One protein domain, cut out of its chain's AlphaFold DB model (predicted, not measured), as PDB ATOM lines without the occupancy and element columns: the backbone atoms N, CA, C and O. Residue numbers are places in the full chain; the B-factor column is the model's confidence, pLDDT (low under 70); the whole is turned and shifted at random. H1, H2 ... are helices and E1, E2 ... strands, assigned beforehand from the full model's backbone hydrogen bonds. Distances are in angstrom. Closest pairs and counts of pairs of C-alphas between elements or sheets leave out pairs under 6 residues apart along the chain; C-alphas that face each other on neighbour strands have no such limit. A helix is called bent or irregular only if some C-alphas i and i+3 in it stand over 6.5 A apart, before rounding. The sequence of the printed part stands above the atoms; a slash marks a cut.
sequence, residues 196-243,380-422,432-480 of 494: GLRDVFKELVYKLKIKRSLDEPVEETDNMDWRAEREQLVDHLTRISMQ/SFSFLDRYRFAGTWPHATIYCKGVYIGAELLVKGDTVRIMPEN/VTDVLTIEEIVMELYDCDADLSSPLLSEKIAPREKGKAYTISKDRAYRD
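AT A GLANCE: This is residues 196 to 243, 380 to 422 and 432 to 480 of the 494 residues of an uncharacterized protein of Coccidioides immitis H538.4 (UniProt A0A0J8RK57). Look first for one twisted, sharply bent antiparallel sheet of seven strands, in which the long hairpin E6 and E7 runs beside the hairpin E2 and E3. H1 packs on one end of this sheet, while the long helix H2 is set off from it and only grazes it. The printed part has 140 residues, with two named helices and seven named strands in the order H1 E1 H2 E2 E3 E4 E5 E6 E7. The sheet is branched and the class is mixed, helices and strands. The whole is only just loose, close to compact, with a radius of gyration of the C-alphas of 17.4 A, and only just elongated, spanning 52 by 34 by 27 A.

IN THESE COORDINATES: Find C-alpha 434 at (193.714, 170.005, 190.360); from there E6, residues 434 to 448, runs 32.7 A. E7, residues 458 to 471, runs 34.5 A and ends at C-alpha 471, (190.921, 166.917, 191.944). E2 is residues 381 to 392, 25.9 A, and E3 is residues 395 to 405, 24.2 A. The short strands are E1, residues 213 to 217, E4, residues 408 to 411, and E5, residues 415 to 418. H1, residues 200 to 211, begins at C-alpha 200, (225.338, 162.141, 172.787), and runs 16.0 A. H2, residues 224 to 242, runs 28.5 A; it is irregular, with C-alphas 228 and 231 7.4 A apart, and has a kink of 42 degrees near residue 231.

HOW THE PARTS SIT: Begin at E3, which has E2 on one side and E4 and E6 on the other side. E2, E3 and E4 form a meander, each strand the antiparallel neighbour of the one before. Within hydrogen-bond range you find N 397 and O 390 at 2.7 A between E3 and E2, N 410 and O 403 at 2.8 A between E4 and E3, and N 443 and O 398 at 2.8 A between E6 and E3. E6 bends by 86 degrees at residue 437; E5 pairs with its residues 434 to 437, with N 436 and O 416 at 2.8 A. E7 lies on the other side of E6, with N 442 and O 464 at 2.9 A. Edge strand E1 is antiparallel to E2, with N 216 and O 389 at 2.9 A. H1 is on the sheet at a height of 8.0 A, over E2 and E3, and runs along the strands, at 10 degrees to E2 on the local plane; the closest C-alphas of H1 and E2 are those of Leu 208 and Thr 392, 7.0 A apart. H2 and E2 are near each other, and H1 and H2 are apart. Every O i to N i+4 pair is within hydrogen-bond range in H1, and 13 of 15 are in H2.

THE WHOLE: The two C-alphas farthest apart are those of Gly 196 and Lys 474, at 54.7 A. Residues 244 to 379 are not printed, with 25.2 A from C-alpha 243 to C-alpha 380; residues 423 to 431 are not printed either, with 10.4 A from C-alpha 422 to C-alpha 432. Of the links that are printed whole, none is long. The mean pLDDT of the printed part is 92.4, and no printed residue is under 70.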
ATOM      1  N   GLY A 196     233.388 170.854 172.664       84.62
ATOM      2  CA  GLY A 196     234.158 169.856 171.905       84.62
ATOM      3  C   GLY A 196     234.143 168.439 172.499       84.62
ATOM      4  O   GLY A 196     235.100 167.673 172.306       84.62
ATOM      5  N   LEU A 197     233.190 168.147 173.383       86.94
ATOM      6  CA  LEU A 197     232.887 166.809 173.889       86.94
ATOM      7  C   LEU A 197     231.878 166.139 172.952       86.94
ATOM      8  O   LEU A 197     231.430 166.725 171.974       86.94
ATOM      9  N   ARG A 198     231.585 164.868 173.205       90.75
ATOM     10  CA  ARG A 198     230.649 164.091 172.396       90.75
ATOM     11  C   ARG A 198     229.226 164.600 172.609       90.75
ATOM     12  O   ARG A 198     228.723 164.510 173.726       90.75
ATOM     13  N   ASP A 199     228.552 165.015 171.541       92.50
ATOM     14  CA  ASP A 199     227.121 165.319 171.611       92.50
ATOM     15  C   ASP A 199     226.311 164.018 171.514       92.50
ATOM     16  O   ASP A 199     225.955 163.529 170.436       92.50
ATOM     17  N   VAL A 200     226.045 163.423 172.677       94.25
ATOM     18  CA  VAL A 200     225.338 162.141 172.787       94.25
ATOM     19  C   VAL A 200     223.922 162.223 172.207       94.25
ATOM     20  O   VAL A 200     223.470 161.266 171.575       94.25
ATOM     21  N   PHE A 201     223.222 163.351 172.355       94.88
ATOM     22  CA  PHE A 201     221.837 163.478 171.894       94.88
ATOM     23  C   PHE A 201     221.749 163.606 170.375       94.88
ATOM     24  O   PHE A 201     220.895 162.952 169.767       94.88
ATOM     25  N   LYS A 202     222.667 164.344 169.739       95.12
ATOM     26  CA  LYS A 202     222.775 164.371 168.271       95.12
ATOM     27  C   LYS A 202     223.054 162.994 167.691       95.12
ATOM     28  O   LYS A 202     222.418 162.587 166.715       95.12
ATOM     29  N   GLU A 203     223.959 162.241 168.311       95.00
ATOM     30  CA  GLU A 203     224.243 160.876 167.876       95.00
ATOM     31  C   GLU A 203     223.038 159.944 168.036       95.00
ATOM     32  O   GLU A 203     222.784 159.118 167.156       95.00
ATOM     33  N   LEU A 204     222.283 160.062 169.132       96.69
ATOM     34  CA  LEU A 204     221.076 159.264 169.368       96.69
ATOM     35  C   LEU A 204     219.971 159.587 168.357       96.69
ATOM     36  O   LEU A 204     219.364 158.665 167.810       96.69
ATOM     37  N   VAL A 205     219.765 160.865 168.027       97.25
ATOM     38  CA  VAL A 205     218.823 161.283 166.976       97.25
ATOM     39  C   VAL A 205     219.245 160.745 165.604       97.25
ATOM     40  O   VAL A 205     218.426 160.181 164.871       97.25
ATOM     41  N   TYR A 206     220.532 160.837 165.264       96.62
ATOM     42  CA  TYR A 206     221.057 160.272 164.021       96.62
ATOM     43  C   TYR A 206     220.878 158.745 163.961       96.62
ATOM     44  O   TYR A 206     220.404 158.202 162.958       96.62
ATOM     45  N   LYS A 207     221.188 158.039 165.055       96.44
ATOM     46  CA  LYS A 207     220.963 156.590 165.183       96.44
ATOM     47  C   LYS A 207     219.489 156.226 165.041       96.44
ATOM     48  O   LYS A 207     219.188 155.241 164.367       96.44
ATOM     49  N   LEU A 208     218.578 157.010 165.620       97.62
ATOM     50  CA  LEU A 208     217.134 156.804 165.499       97.62
ATOM     51  C   LEU A 208     216.677 156.873 164.036       97.62
ATOM     52  O   LEU A 208     215.887 156.033 163.607       97.62
ATOM     53  N   LYS A 209     217.215 157.806 163.236       97.06
ATOM     54  CA  LYS A 209     216.913 157.882 161.795       97.06
ATOM     55  C   LYS A 209     217.309 156.612 161.046       97.06
ATOM     56  O   LYS A 209     216.561 156.159 160.179       97.06
ATOM     57  N   ILE A 210     218.467 156.041 161.377       96.88
ATOM     58  CA  ILE A 210     218.986 154.819 160.746       96.88
ATOM     59  C   ILE A 210     218.192 153.590 161.196       96.88
ATOM     60  O   ILE A 210     217.722 152.820 160.359       96.88
ATOM     61  N   LYS A 211     218.038 153.403 162.511       96.62
ATOM     62  CA  LYS A 211     217.417 152.213 163.111       96.62
ATOM     63  C   LYS A 211     215.885 152.238 163.083       96.62
ATOM     64  O   LYS A 211     215.264 151.207 163.314       96.62
ATOM     65  N   ARG A 212     215.273 153.395 162.801       96.31
ATOM     66  CA  ARG A 212     213.823 153.686 162.825       96.31
ATOM     67  C   ARG A 212     213.162 153.628 164.196       96.31
ATOM     68  O   ARG A 212     212.241 154.400 164.427       96.31
ATOM     69  N   SER A 213     213.641 152.783 165.097       97.50
ATOM     70  CA  SER A 213     213.241 152.733 166.498       97.50
ATOM     71  C   SER A 213     214.483 152.614 167.375       97.50
ATOM     72  O   SER A 213     215.477 151.996 166.977       97.50
ATOM     73  N   LEU A 214     214.450 153.260 168.536       97.62
ATOM     74  CA  LEU A 214     215.543 153.259 169.497       97.62
ATOM     75  C   LEU A 214     214.987 153.233 170.914       97.62
ATOM     76  O   LEU A 214     213.972 153.867 171.191       97.62
ATOM     77  N   ASP A 215     215.682 152.529 171.795       97.94
ATOM     78  CA  ASP A 215     215.453 152.537 173.234       97.94
ATOM     79  C   ASP A 215     216.777 152.173 173.913       97.94
ATOM     80  O   ASP A 215     217.174 151.007 173.950       97.94
ATOM     81  N   GLU A 216     217.527 153.190 174.331       97.00
ATOM     82  CA  GLU A 216     218.881 153.035 174.864       97.00
ATOM     83  C   GLU A 216     219.065 153.919 176.119       97.00
ATOM     84  O   GLU A 216     218.501 155.019 176.204       97.00
ATOM     85  N   PRO A 217     219.841 153.462 177.122       97.00
ATOM     86  CA  PRO A 217     220.254 154.318 178.230       97.00
ATOM     87  C   PRO A 217     221.166 155.448 177.728       97.00
ATOM     88  O   PRO A 217     221.886 155.294 176.740       97.00
ATOM     89  N   VAL A 218     221.141 156.583 178.424       95.06
ATOM     90  CA  VAL A 218     222.000 157.738 178.126       95.06
ATOM     91  C   VAL A 218     223.151 157.769 179.124       95.06
ATOM     92  O   VAL A 218     222.937 157.876 180.330       95.06
ATOM     93  N   GLU A 219     224.377 157.695 178.610       91.25
ATOM     94  CA  GLU A 219     225.606 157.775 179.398       91.25
ATOM     95  C   GLU A 219     226.616 158.697 178.709       91.25
ATOM     96  O   GLU A 219     226.918 158.532 177.524       91.25
ATOM     97  N   GLU A 220     227.177 159.647 179.460       89.94
ATOM     98  CA  GLU A 220     228.192 160.592 178.980       89.94
ATOM     99  C   GLU A 220     229.552 160.285 179.623       89.94
ATOM    100  O   GLU A 220     230.190 161.131 180.247       89.94
ATOM    101  N   THR A 221     230.022 159.042 179.496       86.94
ATOM    102  CA  THR A 221     231.263 158.579 180.147       86.94
ATOM    103  C   THR A 221     232.519 159.333 179.696       86.94
ATOM    104  O   THR A 221     233.502 159.391 180.437       86.94
ATOM    105  N   ASP A 222     232.494 159.970 178.525       86.19
ATOM    106  CA  ASP A 222     233.584 160.820 178.038       86.19
ATOM    107  C   ASP A 222     233.599 162.212 178.699       86.19
ATOM    108  O   ASP A 222     234.659 162.844 178.785       86.19
ATOM    109  N   ASN A 223     232.457 162.668 179.222       88.12
ATOM    110  CA  ASN A 223     232.314 163.935 179.925       88.12
ATOM    111  C   ASN A 223     232.869 163.801 181.361       88.12
ATOM    112  O   ASN A 223     232.521 162.887 182.113       88.12
ATOM    113  N   MET A 224     233.818 164.670 181.724       89.12
ATOM    114  CA  MET A 224     234.448 164.650 183.051       89.12
ATOM    115  C   MET A 224     233.483 165.103 184.141       89.12
ATOM    116  O   MET A 224     233.499 164.511 185.218       89.12
ATOM    117  N   ASP A 225     232.656 166.106 183.856       86.56
ATOM    118  CA  ASP A 225     231.747 166.701 184.835       86.56
ATOM    119  C   ASP A 225     230.599 165.733 185.121       86.56
ATOM    120  O   ASP A 225     230.343 165.404 186.278       86.56
ATOM    121  N   TRP A 226     230.043 165.115 184.070       89.88
ATOM    122  CA  TRP A 226     229.064 164.032 184.217       89.88
ATOM    123  C   TRP A 226     229.583 162.901 185.113       89.88
ATOM    124  O   TRP A 226     228.858 162.398 185.968       89.88
ATOM    125  N   ARG A 227     230.858 162.508 184.958       90.12
ATOM    126  CA  ARG A 227     231.474 161.469 185.800       90.12
ATOM    127  C   ARG A 227     231.729 161.927 187.230       90.12
ATOM    128  O   ARG A 227     231.569 161.120 188.140       90.12
ATOM    129  N   ALA A 228     232.167 163.169 187.420       90.19
ATOM    130  CA  ALA A 228     232.486 163.710 188.736       90.19
ATOM    131  C   ALA A 228     231.232 163.865 189.606       90.19
ATOM    132  O   ALA A 228     231.275 163.582 190.800       90.19
ATOM    133  N   GLU A 229     230.112 164.260 189.000       88.38
ATOM    134  CA  GLU A 229     228.858 164.514 189.711       88.38
ATOM    135  C   GLU A 229     227.978 163.264 189.855       88.38
ATOM    136  O   GLU A 229     227.023 163.279 190.629       88.38
ATOM    137  N   ARG A 230     228.279 162.162 189.149       91.06
ATOM    138  CA  ARG A 230     227.368 161.008 189.042       91.06
ATOM    139  C   ARG A 230     226.963 160.414 190.388       91.06
ATOM    140  O   ARG A 230     225.777 160.193 190.617       91.06
ATOM    141  N   GLU A 231     227.937 160.130 191.248       89.75
ATOM    142  CA  GLU A 231     227.704 159.521 192.565       89.75
ATOM    143  C   GLU A 231     226.920 160.477 193.472       89.75
ATOM    144  O   GLU A 231     225.861 160.125 193.986       89.75
ATOM    145  N   GLN A 232     227.367 161.734 193.549       89.56
ATOM    146  CA  GLN A 232     226.732 162.769 194.366       89.56
ATOM    147  C   GLN A 232     225.291 163.057 193.929       89.56
ATOM    148  O   GLN A 232     224.418 163.258 194.770       89.56
ATOM    149  N   LEU A 233     225.021 163.050 192.622       91.50
ATOM    150  CA  LEU A 233     223.685 163.256 192.072       91.50
ATOM    151  C   LEU A 233     222.741 162.100 192.417       91.50
ATOM    152  O   LEU A 233     221.590 162.334 192.788       91.50
ATOM    153  N   VAL A 234     223.217 160.855 192.323       91.25
ATOM    154  CA  VAL A 234     222.432 159.673 192.709       91.25
ATOM    155  C   VAL A 234     222.097 159.714 194.200       91.25
ATOM    156  O   VAL A 234     220.935 159.506 194.568       91.25
ATOM    157  N   ASP A 235     223.069 160.051 195.045       90.38
ATOM    158  CA  ASP A 235     222.865 160.201 196.487       90.38
ATOM    159  C   ASP A 235     221.895 161.342 196.806       90.38
ATOM    160  O   ASP A 235     220.999 161.191 197.642       90.38
ATOM    161  N   HIS A 236     222.024 162.472 196.110       90.12
ATOM    162  CA  HIS A 236     221.147 163.625 196.272       90.12
ATOM    163  C   HIS A 236     219.691 163.294 195.919       90.12
ATOM    164  O   HIS A 236     218.795 163.537 196.728       90.12
ATOM    165  N   LEU A 237     219.446 162.676 194.759       92.50
ATOM    166  CA  LEU A 237     218.099 162.274 194.336       92.50
ATOM    167  C   LEU A 237     217.494 161.214 195.267       92.50
ATOM    168  O   LEU A 237     216.304 161.265 195.581       92.50
ATOM    169  N   THR A 238     218.315 160.278 195.752       91.69
ATOM    170  CA  THR A 238     217.886 159.276 196.737       91.69
ATOM    171  C   THR A 238     217.477 159.949 198.044       91.69
ATOM    172  O   THR A 238     216.400 159.664 198.570       91.69
ATOM    173  N   ARG A 239     218.278 160.904 198.530       89.31
ATOM    174  CA  ARG A 239     217.967 161.687 199.731       89.31
ATOM    175  C   ARG A 239     216.668 162.475 199.577       89.31
ATOM    176  O   ARG A 239     215.836 162.412 200.478       89.31
ATOM    177  N   ILE A 240     216.462 163.148 198.442       92.12
ATOM    178  CA  ILE A 240     215.220 163.890 198.165       92.12
ATOM    179  C   ILE A 240     214.002 162.968 198.289       92.12
ATOM    180  O   ILE A 240     213.017 163.347 198.915       92.12
ATOM    181  N   SER A 241     214.078 161.739 197.764       89.56
ATOM    182  CA  SER A 241     212.954 160.791 197.816       89.56
ATOM    183  C   SER A 241     212.555 160.357 199.235       89.56
ATOM    184  O   SER A 241     211.430 159.905 199.446       89.56
ATOM    185  N   MET A 242     213.462 160.504 200.205       87.81
ATOM    186  CA  MET A 242     213.251 160.155 201.615       87.81
ATOM    187  C   MET A 242     212.890 161.369 202.483       87.81
ATOM    188  O   MET A 242     212.522 161.206 203.645       87.81
ATOM    189  N   GLN A 243     213.017 162.584 201.947       87.56
ATOM    190  CA  GLN A 243     212.784 163.831 202.666       87.56
ATOM    191  C   GLN A 243     211.365 164.359 202.451       87.56
ATOM    192  O   GLN A 243     210.695 164.086 201.454       87.56
ATOM    193  N   SER A 380     212.561 180.341 183.375       93.94
ATOM    194  CA  SER A 380     213.533 179.376 182.855       93.94
ATOM    195  C   SER A 380     213.235 177.969 183.362       93.94
ATOM    196  O   SER A 380     212.552 177.784 184.368       93.94
ATOM    197  N   PHE A 381     213.745 176.966 182.653       95.00
ATOM    198  CA  PHE A 381     213.732 175.589 183.123       95.00
ATOM    199  C   PHE A 381     215.008 174.863 182.699       95.00
ATOM    200  O   PHE A 381     215.632 175.219 181.697       95.00
ATOM    201  N   SER A 382     215.397 173.836 183.454       94.50
ATOM    202  CA  SER A 382     216.582 173.022 183.166       94.50
ATOM    203  C   SER A 382     216.376 171.577 183.602       94.50
ATOM    204  O   SER A 382     216.002 171.312 184.740       94.50
ATOM    205  N   PHE A 383     216.615 170.624 182.703       95.25
ATOM    206  CA  PHE A 383     216.444 169.203 183.000       95.25
ATOM    207  C   PHE A 383     217.647 168.618 183.735       95.25
ATOM    208  O   PHE A 383     218.798 168.876 183.386       95.25
ATOM    209  N   LEU A 384     217.356 167.748 184.699       93.88
ATOM    210  CA  LEU A 384     218.328 167.056 185.531       93.88
ATOM    211  C   LEU A 384     218.336 165.555 185.219       93.88
ATOM    212  O   LEU A 384     217.282 164.920 185.124       93.88
ATOM    213  N   ASP A 385     219.541 164.993 185.112       93.81
ATOM    214  CA  ASP A 385     219.801 163.562 184.908       93.81
ATOM    215  C   ASP A 385     218.998 162.936 183.750       93.81
ATOM    216  O   ASP A 385     218.045 162.181 183.952       93.81
ATOM    217  N   ARG A 386     219.384 163.269 182.514       95.12
ATOM    218  CA  ARG A 386     218.843 162.660 181.289       95.12
ATOM    219  C   ARG A 386     219.394 161.237 181.169       95.12
ATOM    220  O   ARG A 386     220.564 161.074 180.847       95.12
ATOM    221  N   TYR A 387     218.577 160.225 181.454       95.25
ATOM    222  CA  TYR A 387     219.057 158.855 181.701       95.25
ATOM    223  C   TYR A 387     218.640 157.825 180.643       95.25
ATOM    224  O   TYR A 387     219.191 156.723 180.610       95.25
ATOM    225  N   ARG A 388     217.665 158.138 179.783       97.69
ATOM    226  CA  ARG A 388     217.180 157.225 178.734       97.69
ATOM    227  C   ARG A 388     216.689 158.003 177.523       97.69
ATOM    228  O   ARG A 388     216.095 159.069 177.673       97.69
ATOM    229  N   PHE A 389     216.907 157.447 176.341       98.44
ATOM    230  CA  PHE A 389     216.394 157.954 175.076       98.44
ATOM    231  C   PHE A 389     215.595 156.846 174.401       98.44
ATOM    232  O   PHE A 389     216.127 155.762 174.164       98.44
ATOM    233  N   ALA A 390     214.334 157.113 174.067       98.31
ATOM    234  CA  ALA A 390     213.506 156.159 173.341       98.31
ATOM    235  C   ALA A 390     212.593 156.851 172.329       98.31
ATOM    236  O   ALA A 390     212.190 157.993 172.531       98.31
ATOM    237  N   GLY A 391     212.250 156.175 171.237       97.44
ATOM    238  CA  GLY A 391     211.385 156.755 170.216       97.44
ATOM    239  C   GLY A 391     211.273 155.937 168.943       97.44
ATOM    240  O   GLY A 391     211.970 154.944 168.747       97.44
ATOM    241  N   THR A 392     210.395 156.392 168.054       98.25
ATOM    242  CA  THR A 392     210.256 155.889 166.683       98.25
ATOM    243  C   THR A 392     210.306 157.078 165.738       98.25
ATOM    244  O   THR A 392     209.556 158.036 165.907       98.25
ATOM    245  N   TRP A 393     211.192 157.019 164.745       97.62
ATOM    246  CA  TRP A 393     211.426 158.117 163.811       97.62
ATOM    247  C   TRP A 393     210.111 158.609 163.168       97.62
ATOM    248  O   TRP A 393     209.373 157.773 162.640       97.62
ATOM    249  N   PRO A 394     209.834 159.929 163.139       96.88
ATOM    250  CA  PRO A 394     210.736 161.037 163.471       96.88
ATOM    251  C   PRO A 394     210.593 161.581 164.904       96.88
ATOM    252  O   PRO A 394     211.080 162.670 165.177       96.88
ATOM    253  N   HIS A 395     209.951 160.859 165.824       98.19
ATOM    254  CA  HIS A 395     209.699 161.330 167.188       98.19
ATOM    255  C   HIS A 395     210.548 160.587 168.220       98.19
ATOM    256  O   HIS A 395     210.819 159.388 168.098       98.19
ATOM    257  N   ALA A 396     210.947 161.295 169.271       98.19
ATOM    258  CA  ALA A 396     211.707 160.714 170.367       98.19
ATOM    259  C   ALA A 396     211.330 161.312 171.717       98.19
ATOM    260  O   ALA A 396     210.599 162.293 171.826       98.19
ATOM    261  N   THR A 397     211.820 160.691 172.774       98.38
ATOM    262  CA  THR A 397     211.608 161.102 174.152       98.38
ATOM    263  C   THR A 397     212.904 160.909 174.917       98.38
ATOM    264  O   THR A 397     213.487 159.823 174.911       98.38
ATOM    265  N   ILE A 398     213.346 161.971 175.584       98.31
ATOM    266  CA  ILE A 398     214.438 161.933 176.552       98.31
ATOM    267  C   ILE A 398     213.811 161.889 177.941       98.31
ATOM    268  O   ILE A 398     213.015 162.758 178.294       98.31
ATOM    269  N   TYR A 399     214.164 160.878 178.727       98.19
ATOM    270  CA  TYR A 399     213.682 160.710 180.091       98.19
ATOM    271  C   TYR A 399     214.660 161.347 181.072       98.19
ATOM    272  O   TYR A 399     215.869 161.113 180.992       98.19
ATOM    273  N   CYS A 400     214.120 162.115 182.013       97.69
ATOM    274  CA  CYS A 400     214.868 162.891 182.995       97.69
ATOM    275  C   CYS A 400     214.426 162.500 184.409       97.69
ATOM    276  O   CYS A 400     213.285 162.072 184.608       97.69
ATOM    277  N   LYS A 401     215.303 162.639 185.408       96.31
ATOM    278  CA  LYS A 401     214.905 162.400 186.810       96.31
ATOM    279  C   LYS A 401     214.377 163.632 187.524       96.31
ATOM    280  O   LYS A 401     213.652 163.483 188.507       96.31
ATOM    281  N   GLY A 402     214.725 164.815 187.032       96.31
ATOM    282  CA  GLY A 402     214.220 166.065 187.566       96.31
ATOM    283  C   GLY A 402     214.168 167.171 186.526       96.31
ATOM    284  O   GLY A 402     214.718 167.048 185.427       96.31
ATOM    285  N   VAL A 403     213.511 168.260 186.893       96.88
ATOM    286  CA  VAL A 403     213.503 169.511 186.139       96.88
ATOM    287  C   VAL A 403     213.450 170.674 187.120       96.88
ATOM    288  O   VAL A 403     212.628 170.689 188.029       96.88
ATOM    289  N   TYR A 404     214.346 171.640 186.957       96.25
ATOM    290  CA  TYR A 404     214.200 172.945 187.582       96.25
ATOM    291  C   TYR A 404     213.198 173.755 186.775       96.25
ATOM    292  O   TYR A 404     213.351 173.840 185.556       96.25
ATOM    293  N   ILE A 405     212.214 174.359 187.436       94.88
ATOM    294  CA  ILE A 405     211.286 175.325 186.844       94.88
ATOM    295  C   ILE A 405     211.342 176.591 187.694       94.88
ATOM    296  O   ILE A 405     210.869 176.620 188.831       94.88
ATOM    297  N   GLY A 406     211.955 177.637 187.145       95.31
ATOM    298  CA  GLY A 406     212.221 178.881 187.856       95.31
ATOM    299  C   GLY A 406     213.018 178.644 189.139       95.31
ATOM    300  O   GLY A 406     214.220 178.393 189.094       95.31
ATOM    301  N   ALA A 407     212.339 178.743 190.281       96.00
ATOM    302  CA  ALA A 407     212.933 178.629 191.609       96.00
ATOM    303  C   ALA A 407     212.987 177.202 192.179       96.00
ATOM    304  O   ALA A 407     213.719 176.986 193.142       96.00
ATOM    305  N   GLU A 408     212.211 176.256 191.646       95.31
ATOM    306  CA  GLU A 408     211.964 174.958 192.289       95.31
ATOM    307  C   GLU A 408     212.519 173.794 191.468       95.31
ATOM    308  O   GLU A 408     212.486 173.816 190.236       95.31
ATOM    309  N   LEU A 409     213.001 172.758 192.158       96.06
ATOM    310  CA  LEU A 409     213.361 171.477 191.564       96.06
ATOM    311  C   LEU A 409     212.182 170.521 191.707       96.06
ATOM    312  O   LEU A 409     211.784 170.197 192.821       96.06
ATOM    313  N   LEU A 410     211.695 169.984 190.595       95.62
ATOM    314  CA  LEU A 410     210.658 168.959 190.562       95.62
ATOM    315  C   LEU A 410     211.269 167.599 190.228       95.62
ATOM    316  O   LEU A 410     212.075 167.481 189.303       95.62
ATOM    317  N   VAL A 411     210.875 166.564 190.968       96.12
ATOM    318  CA  VAL A 411     211.302 165.174 190.752       96.12
ATOM    319  C   VAL A 411     210.119 164.209 190.829       96.12
ATOM    320  O   VAL A 411     209.009 164.553 191.238       96.12
ATOM    321  N   LYS A 412     210.363 162.948 190.456       94.88
ATOM    322  CA  LYS A 412     209.385 161.870 190.637       94.88
ATOM    323  C   LYS A 412     208.885 161.817 192.084       94.88
ATOM    324  O   LYS A 412     209.668 161.750 193.026       94.88
ATOM    325  N   GLY A 413     207.570 161.739 192.228       93.81
ATOM    326  CA  GLY A 413     206.879 161.683 193.504       93.81
ATOM    327  C   GLY A 413     206.464 163.048 194.029       93.81
ATOM    328  O   GLY A 413     205.701 163.066 194.987       93.81
ATOM    329  N   ASP A 414     206.889 164.164 193.435       95.12
ATOM    330  CA  ASP A 414     206.367 165.482 193.803       95.12
ATOM    331  C   ASP A 414     204.920 165.672 193.355       95.12
ATOM    332  O   ASP A 414     204.413 164.960 192.488       95.12
ATOM    333  N   THR A 415     204.242 166.634 193.979       93.50
ATOM    334  CA  THR A 415     202.874 167.010 193.625       93.50
ATOM    335  C   THR A 415     202.862 168.462 193.181       93.50
ATOM    336  O   THR A 415     203.160 169.347 193.979       93.50
ATOM    337  N   VAL A 416     202.482 168.694 191.928       92.38
ATOM    338  CA  VAL A 416     202.367 170.026 191.329       92.38
ATOM    339  C   VAL A 416     200.906 170.412 191.164       92.38
ATOM    340  O   VAL A 416     200.033 169.549 191.057       92.38
ATOM    341  N   ARG A 417     200.622 171.713 191.132       89.56
ATOM    342  CA  ARG A 417     199.298 172.223 190.758       89.56
ATOM    343  C   ARG A 417     199.212 172.316 189.243       89.56
ATOM    344  O   ARG A 417     200.121 172.855 188.618       89.56
ATOM    345  N   ILE A 418     198.114 171.841 188.671       88.38
ATOM    346  CA  ILE A 418     197.856 171.934 187.232       88.38
ATOM    347  C   ILE A 418     196.715 172.914 186.985       88.38
ATOM    348  O   ILE A 418     195.688 172.877 187.659       88.38
ATOM    349  N   MET A 419     196.909 173.826 186.037       83.00
ATOM    350  CA  MET A 419     195.870 174.780 185.664       83.00
ATOM    351  C   MET A 419     194.772 174.058 184.867       83.00
ATOM    352  O   MET A 419     195.097 173.366 183.901       83.00
ATOM    353  N   PRO A 420     193.485 174.213 185.234       75.62
ATOM    354  CA  PRO A 420     192.377 173.739 184.408       75.62
ATOM    355  C   PRO A 420     192.420 174.367 183.006       75.62
ATOM    356  O   PRO A 420     192.799 175.528 182.874       75.62
ATOM    357  N   GLU A 421     191.952 173.659 181.975       71.50
ATOM    358  CA  GLU A 421     191.947 174.165 180.586       71.50
ATOM    359  C   GLU A 421     191.204 175.503 180.426       71.50
ATOM    360  O   GLU A 421     191.612 176.358 179.646       71.50
ATOM    361  N   ASN A 422     190.152 175.718 181.220       71.44
ATOM    362  CA  ASN A 422     189.330 176.933 181.185       71.44
ATOM    363  C   ASN A 422     189.816 178.019 182.161       71.44
ATOM    364  O   ASN A 422     189.079 178.960 182.467       71.44
ATOM    365  N   VAL A 432     192.036 176.778 191.132       76.62
ATOM    366  CA  VAL A 432     192.934 175.663 190.813       76.62
ATOM    367  C   VAL A 432     192.826 174.618 191.919       76.62
ATOM    368  O   VAL A 432     193.414 174.768 192.989       76.62
ATOM    369  N   THR A 433     192.056 173.566 191.657       82.75
ATOM    370  CA  THR A 433     191.837 172.451 192.595       82.75
ATOM    371  C   THR A 433     192.553 171.170 192.189       82.75
ATOM    372  O   THR A 433     192.509 170.179 192.915       82.75
ATOM    373  N   ASP A 434     193.148 171.174 191.002       87.88
ATOM    374  CA  ASP A 434     193.714 170.005 190.360       87.88
ATOM    375  C   ASP A 434     195.216 169.930 190.654       87.88
ATOM    376  O   ASP A 434     195.951 170.921 190.573       87.88
ATOM    377  N   VAL A 435     195.675 168.734 191.009       92.44
ATOM    378  CA  VAL A 435     197.083 168.448 191.276       92.44
ATOM    379  C   VAL A 435     197.534 167.213 190.513       92.44
ATOM    380  O   VAL A 435     196.763 166.275 190.328       92.44
ATOM    381  N   LEU A 436     198.796 167.185 190.102       94.44
ATOM    382  CA  LEU A 436     199.439 166.047 189.454       94.44
ATOM    383  C   LEU A 436     200.537 165.523 190.374       94.44
ATOM    384  O   LEU A 436     201.428 166.272 190.761       94.44
ATOM    385  N   THR A 437     200.490 164.237 190.719       96.38
ATOM    386  CA  THR A 437     201.643 163.559 191.324       96.38
ATOM    387  C   THR A 437     202.529 163.020 190.213       96.38
ATOM    388  O   THR A 437     202.087 162.161 189.448       96.38
ATOM    389  N   ILE A 438     203.758 163.525 190.132       97.06
ATOM    390  CA  ILE A 438     204.710 163.234 189.060       97.06
ATOM    391  C   ILE A 438     205.180 161.781 189.164       97.06
ATOM    392  O   ILE A 438     205.733 161.358 190.180       97.06
ATOM    393  N   GLU A 439     205.010 161.014 188.095       97.31
ATOM    394  CA  GLU A 439     205.568 159.668 187.944       97.31
ATOM    395  C   GLU A 439     206.765 159.664 186.988       97.31
ATOM    396  O   GLU A 439     207.724 158.921 187.224       97.31
ATOM    397  N   GLU A 440     206.741 160.525 185.966       97.50
ATOM    398  CA  GLU A 440     207.792 160.657 184.958       97.50
ATOM    399  C   GLU A 440     207.963 162.113 184.503       97.50
ATOM    400  O   GLU A 440     206.993 162.857 184.365       97.50
ATOM    401  N   ILE A 441     209.208 162.499 184.222       98.06
ATOM    402  CA  ILE A 441     209.576 163.796 183.647       98.06
ATOM    403  C   ILE A 441     210.288 163.513 182.330       98.06
ATOM    404  O   ILE A 441     211.273 162.768 182.296       98.06
ATOM    405  N   VAL A 442     209.785 164.081 181.238       97.94
ATOM    406  CA  VAL A 442     210.306 163.804 179.900       97.94
ATOM    407  C   VAL A 442     210.404 165.058 179.043       97.94
ATOM    408  O   VAL A 442     209.667 166.028 179.212       97.94
ATOM    409  N   MET A 443     211.308 165.004 178.076       97.38
ATOM    410  CA  MET A 443     211.400 165.947 176.974       97.38
ATOM    411  C   MET A 443     211.007 165.215 175.692       97.38
ATOM    412  O   MET A 443     211.712 164.315 175.237       97.38
ATOM    413  N   GLU A 444     209.864 165.584 175.124       97.75
ATOM    414  CA  GLU A 444     209.373 165.023 173.865       97.75
ATOM    415  C   GLU A 444     209.950 165.811 172.690       97.75
ATOM    416  O   GLU A 444     209.823 167.034 172.626       97.75
ATOM    417  N   LEU A 445     210.584 165.097 171.765       98.06
ATOM    418  CA  LEU A 445     211.164 165.623 170.538       98.06
ATOM    419  C   LEU A 445     210.236 165.271 169.374       98.06
ATOM    420  O   LEU A 445     209.982 164.092 169.105       98.06
ATOM    421  N   TYR A 446     209.738 166.293 168.689       98.00
ATOM    422  CA  TYR A 446     208.874 166.152 167.524       98.00
ATOM    423  C   TYR A 446     209.625 166.571 166.270       98.00
ATOM    424  O   TYR A 446     210.237 167.639 166.257       98.00
ATOM    425  N   ASP A 447     209.561 165.722 165.242       97.50
ATOM    426  CA  ASP A 447     210.228 165.944 163.963       97.50
ATOM    427  C   ASP A 447     211.733 166.175 164.162       97.50
ATOM    428  O   ASP A 447     212.287 167.252 163.944       97.50
ATOM    429  N   CYS A 448     212.388 165.134 164.684       97.50
ATOM    430  CA  CYS A 448     213.809 165.114 164.995       97.50
ATOM    431  C   CYS A 448     214.676 165.476 163.782       97.50
ATOM    432  O   CYS A 448     214.452 165.002 162.665       97.50
ATOM    433  N   ASP A 449     215.738 166.239 164.034       96.31
ATOM    434  CA  ASP A 449     216.705 166.660 163.028       96.31
ATOM    435  C   ASP A 449     218.001 165.849 163.153       96.31
ATOM    436  O   ASP A 449     218.795 166.002 164.082       96.31
ATOM    437  N   ALA A 450     218.207 164.958 162.185       94.12
ATOM    438  CA  ALA A 450     219.380 164.096 162.115       94.12
ATOM    439  C   ALA A 450     220.568 164.724 161.370       94.12
ATOM    440  O   ALA A 450     221.554 164.025 161.130       94.12
ATOM    441  N   ASP A 451     220.486 165.986 160.945       93.06
ATOM    442  CA  ASP A 451     221.661 166.699 160.460       93.06
ATOM    443  C   ASP A 451     222.616 166.965 161.634       93.06
ATOM    444  O   ASP A 451     222.313 167.697 162.580       93.06
ATOM    445  N   LEU A 452     223.795 166.348 161.572       90.94
ATOM    446  CA  LEU A 452     224.847 166.478 162.582       90.94
ATOM    447  C   LEU A 452     225.441 167.895 162.625       90.94
ATOM    448  O   LEU A 452     226.046 168.263 163.623       90.94
ATOM    449  N   SER A 453     225.277 168.678 161.554       87.56
ATOM    450  CA  SER A 453     225.730 170.071 161.475       87.56
ATOM    451  C   SER A 453     224.670 171.086 161.913       87.56
ATOM    452  O   SER A 453     224.997 172.249 162.157       87.56
ATOM    453  N   SER A 454     223.412 170.658 162.032       90.31
ATOM    454  CA  SER A 454     222.322 171.512 162.495       90.31
ATOM    455  C   SER A 454     222.462 171.811 163.992       90.31
ATOM    456  O   SER A 454     222.789 170.906 164.759       90.31
ATOM    457  N   PRO A 455     222.149 173.030 164.458       88.56
ATOM    458  CA  PRO A 455     222.120 173.338 165.886       88.56
ATOM    459  C   PRO A 455     220.895 172.754 166.616       88.56
ATOM    460  O   PRO A 455     220.837 172.805 167.841       88.56
ATOM    461  N   LEU A 456     219.896 172.222 165.901       92.56
ATOM    462  CA  LEU A 456     218.629 171.763 166.484       92.56
ATOM    463  C   LEU A 456     218.599 170.243 166.658       92.56
ATOM    464  O   LEU A 456     219.018 169.511 165.770       92.56
ATOM    465  N   LEU A 457     218.051 169.741 167.768       94.19
ATOM    466  CA  LEU A 457     217.773 168.302 167.928       94.19
ATOM    467  C   LEU A 457     216.470 167.873 167.236       94.19
ATOM    468  O   LEU A 457     216.337 166.724 166.819       94.19
ATOM    469  N   SER A 458     215.507 168.785 167.132       96.81
ATOM    470  CA  SER A 458     214.181 168.554 166.563       96.81
ATOM    471  C   SER A 458     213.500 169.883 166.236       96.81
ATOM    472  O   SER A 458     213.901 170.923 166.764       96.81
ATOM    473  N   GLU A 459     212.463 169.857 165.397       96.06
ATOM    474  CA  GLU A 459     211.678 171.055 165.064       96.06
ATOM    475  C   GLU A 459     210.949 171.609 166.292       96.06
ATOM    476  O   GLU A 459     210.924 172.818 166.531       96.06
ATOM    477  N   LYS A 460     210.382 170.714 167.107       96.50
ATOM    478  CA  LYS A 460     209.660 171.084 168.323       96.50
ATOM    479  C   LYS A 460     210.091 170.226 169.501       96.50
ATOM    480  O   LYS A 460     210.247 169.014 169.385       96.50
ATOM    481  N   ILE A 461     210.249 170.875 170.651       95.31
ATOM    482  CA  ILE A 461     210.571 170.247 171.931       95.31
ATOM    483  C   ILE A 461     209.440 170.566 172.909       95.31
ATOM    484  O   ILE A 461     209.056 171.728 173.044       95.31
ATOM    485  N   ALA A 462     208.900 169.552 173.582       95.56
ATOM    486  CA  ALA A 462     207.882 169.727 174.614       95.56
ATOM    487  C   ALA A 462     208.331 169.084 175.937       95.56
ATOM    488  O   ALA A 462     208.347 167.855 176.051       95.56
ATOM    489  N   PRO A 463     208.675 169.892 176.953       94.31
ATOM    490  CA  PRO A 463     208.757 169.437 178.335       94.31
ATOM    491  C   PRO A 463     207.409 168.881 178.801       94.31
ATOM    492  O   PRO A 463     206.371 169.510 178.583       94.31
ATOM    493  N   ARG A 464     207.409 167.709 179.435       95.31
ATOM    494  CA  ARG A 464     206.205 167.085 179.989       95.31
ATOM    495  C   ARG A 464     206.483 166.484 181.357       95.31
ATOM    496  O   ARG A 464     207.473 165.785 181.558       95.31
ATOM    497  N   GLU A 465     205.515 166.663 182.238       95.31
ATOM    498  CA  GLU A 465     205.369 165.906 183.474       95.31
ATOM    499  C   GLU A 465     204.186 164.958 183.293       95.31
ATOM    500  O   GLU A 465     203.113 165.363 182.837       95.31
ATOM    501  N   LYS A 466     204.390 163.677 183.591       95.81
ATOM    502  CA  LYS A 466     203.380 162.624 183.458       95.81
ATOM    503  C   LYS A 466     203.155 161.989 184.819       95.81
ATOM    504  O   LYS A 466     204.098 161.815 185.589       95.81
ATOM    505  N   GLY A 467     201.914 161.634 185.120       95.62
ATOM    506  CA  GLY A 467     201.578 160.977 186.376       95.62
ATOM    507  C   GLY A 467     200.085 160.966 186.661       95.62
ATOM    508  O   GLY A 467     199.264 161.058 185.749       95.62
ATOM    509  N   LYS A 468     199.737 160.851 187.943       94.50
ATOM    510  CA  LYS A 468     198.345 160.718 188.396       94.50
ATOM    511  C   LYS A 468     197.771 162.068 188.788       94.50
ATOM    512  O   LYS A 468     198.307 162.726 189.683       94.50
ATOM    513  N   ALA A 469     196.688 162.459 188.128       91.44
ATOM    514  CA  ALA A 469     195.951 163.673 188.440       91.44
ATOM    515  C   ALA A 469     194.891 163.409 189.518       91.44
ATOM    516  O   ALA A 469     194.233 162.369 189.520       91.44
ATOM    517  N   TYR A 470     194.717 164.370 190.418       90.75
ATOM    518  CA  TYR A 470     193.715 164.363 191.478       90.75
ATOM    519  C   TYR A 470     193.005 165.709 191.496       90.75
ATOM    520  O   TYR A 470     193.612 166.745 191.232       90.75
ATOM    521  N   THR A 471     191.725 165.702 191.851       88.19
ATOM    522  CA  THR A 471     190.921 166.917 191.944       88.19
ATOM    523  C   THR A 471     189.891 166.800 193.051       88.19
ATOM    524  O   THR A 471     189.390 165.712 193.328       88.19
ATOM    525  N   ILE A 472     189.565 167.931 193.674       87.50
ATOM    526  CA  ILE A 472     188.403 168.049 194.568       87.50
ATOM    527  C   ILE A 472     187.156 168.569 193.832       87.50
ATOM    528  O   ILE A 472     186.082 168.647 194.427       87.50
ATOM    529  N   SER A 473     187.270 168.926 192.545       83.12
ATOM    530  CA  SER A 473     186.125 169.328 191.726       83.12
ATOM    531  C   SER A 473     185.328 168.097 191.298       83.12
ATOM    532  O   SER A 473     185.833 167.248 190.568       83.12
ATOM    533  N   LYS A 474     184.060 168.018 191.715       82.94
ATOM    534  CA  LYS A 474     183.146 166.928 191.328       82.94
ATOM    535  C   LYS A 474     182.931 166.837 189.815       82.94
ATOM    536  O   LYS A 474     182.766 165.743 189.285       82.94
ATOM    537  N   ASP A 475     182.952 167.977 189.131       81.00
ATOM    538  CA  ASP A 475     182.686 168.056 187.690       81.00
ATOM    539  C   ASP A 475     183.867 167.547 186.856       81.00
ATOM    540  O   ASP A 475     183.679 167.074 185.741       81.00
ATOM    541  N   ARG A 476     185.088 167.631 187.401       78.31
ATOM    542  CA  ARG A 476     186.325 167.165 186.750       78.31
ATOM    543  C   ARG A 476     186.841 165.838 187.297       78.31
ATOM    544  O   ARG A 476     187.858 165.338 186.823       78.31
ATOM    545  N   ALA A 477     186.181 165.284 188.310       81.19
ATOM    546  CA  ALA A 477     186.543 163.990 188.862       81.19
ATOM    547  C   ALA A 477     186.401 162.912 187.780       81.19
ATOM    548  O   ALA A 477     185.413 162.883 187.048       81.19
ATOM    549  N   TYR A 478     187.394 162.026 187.681       79.81
ATOM    550  CA  TYR A 478     187.319 160.884 186.777       79.81
ATOM    551  C   TYR A 478     186.107 160.024 187.144       79.81
ATOM    552  O   TYR A 478     186.028 159.513 188.263       79.81
ATOM    553  N   ARG A 479     185.174 159.864 186.202       76.56
ATOM    554  CA  ARG A 479     184.024 158.971 186.343       76.56
ATOM    555  C   ARG A 479     184.283 157.717 185.531       76.56
ATOM    556  O   ARG A 479     184.437 157.776 184.311       76.56
ATOM    557  N   ASP A 480     184.348 156.584 186.218       74.06
ATOM    558  CA  ASP A 480     184.369 155.293 185.552       74.06
ATOM    559  C   ASP A 480     182.960 154.984 185.038       74.06
ATOM    560  O   ASP A 480     182.082 154.593 185.805       74.06
TER     561      ASP A 480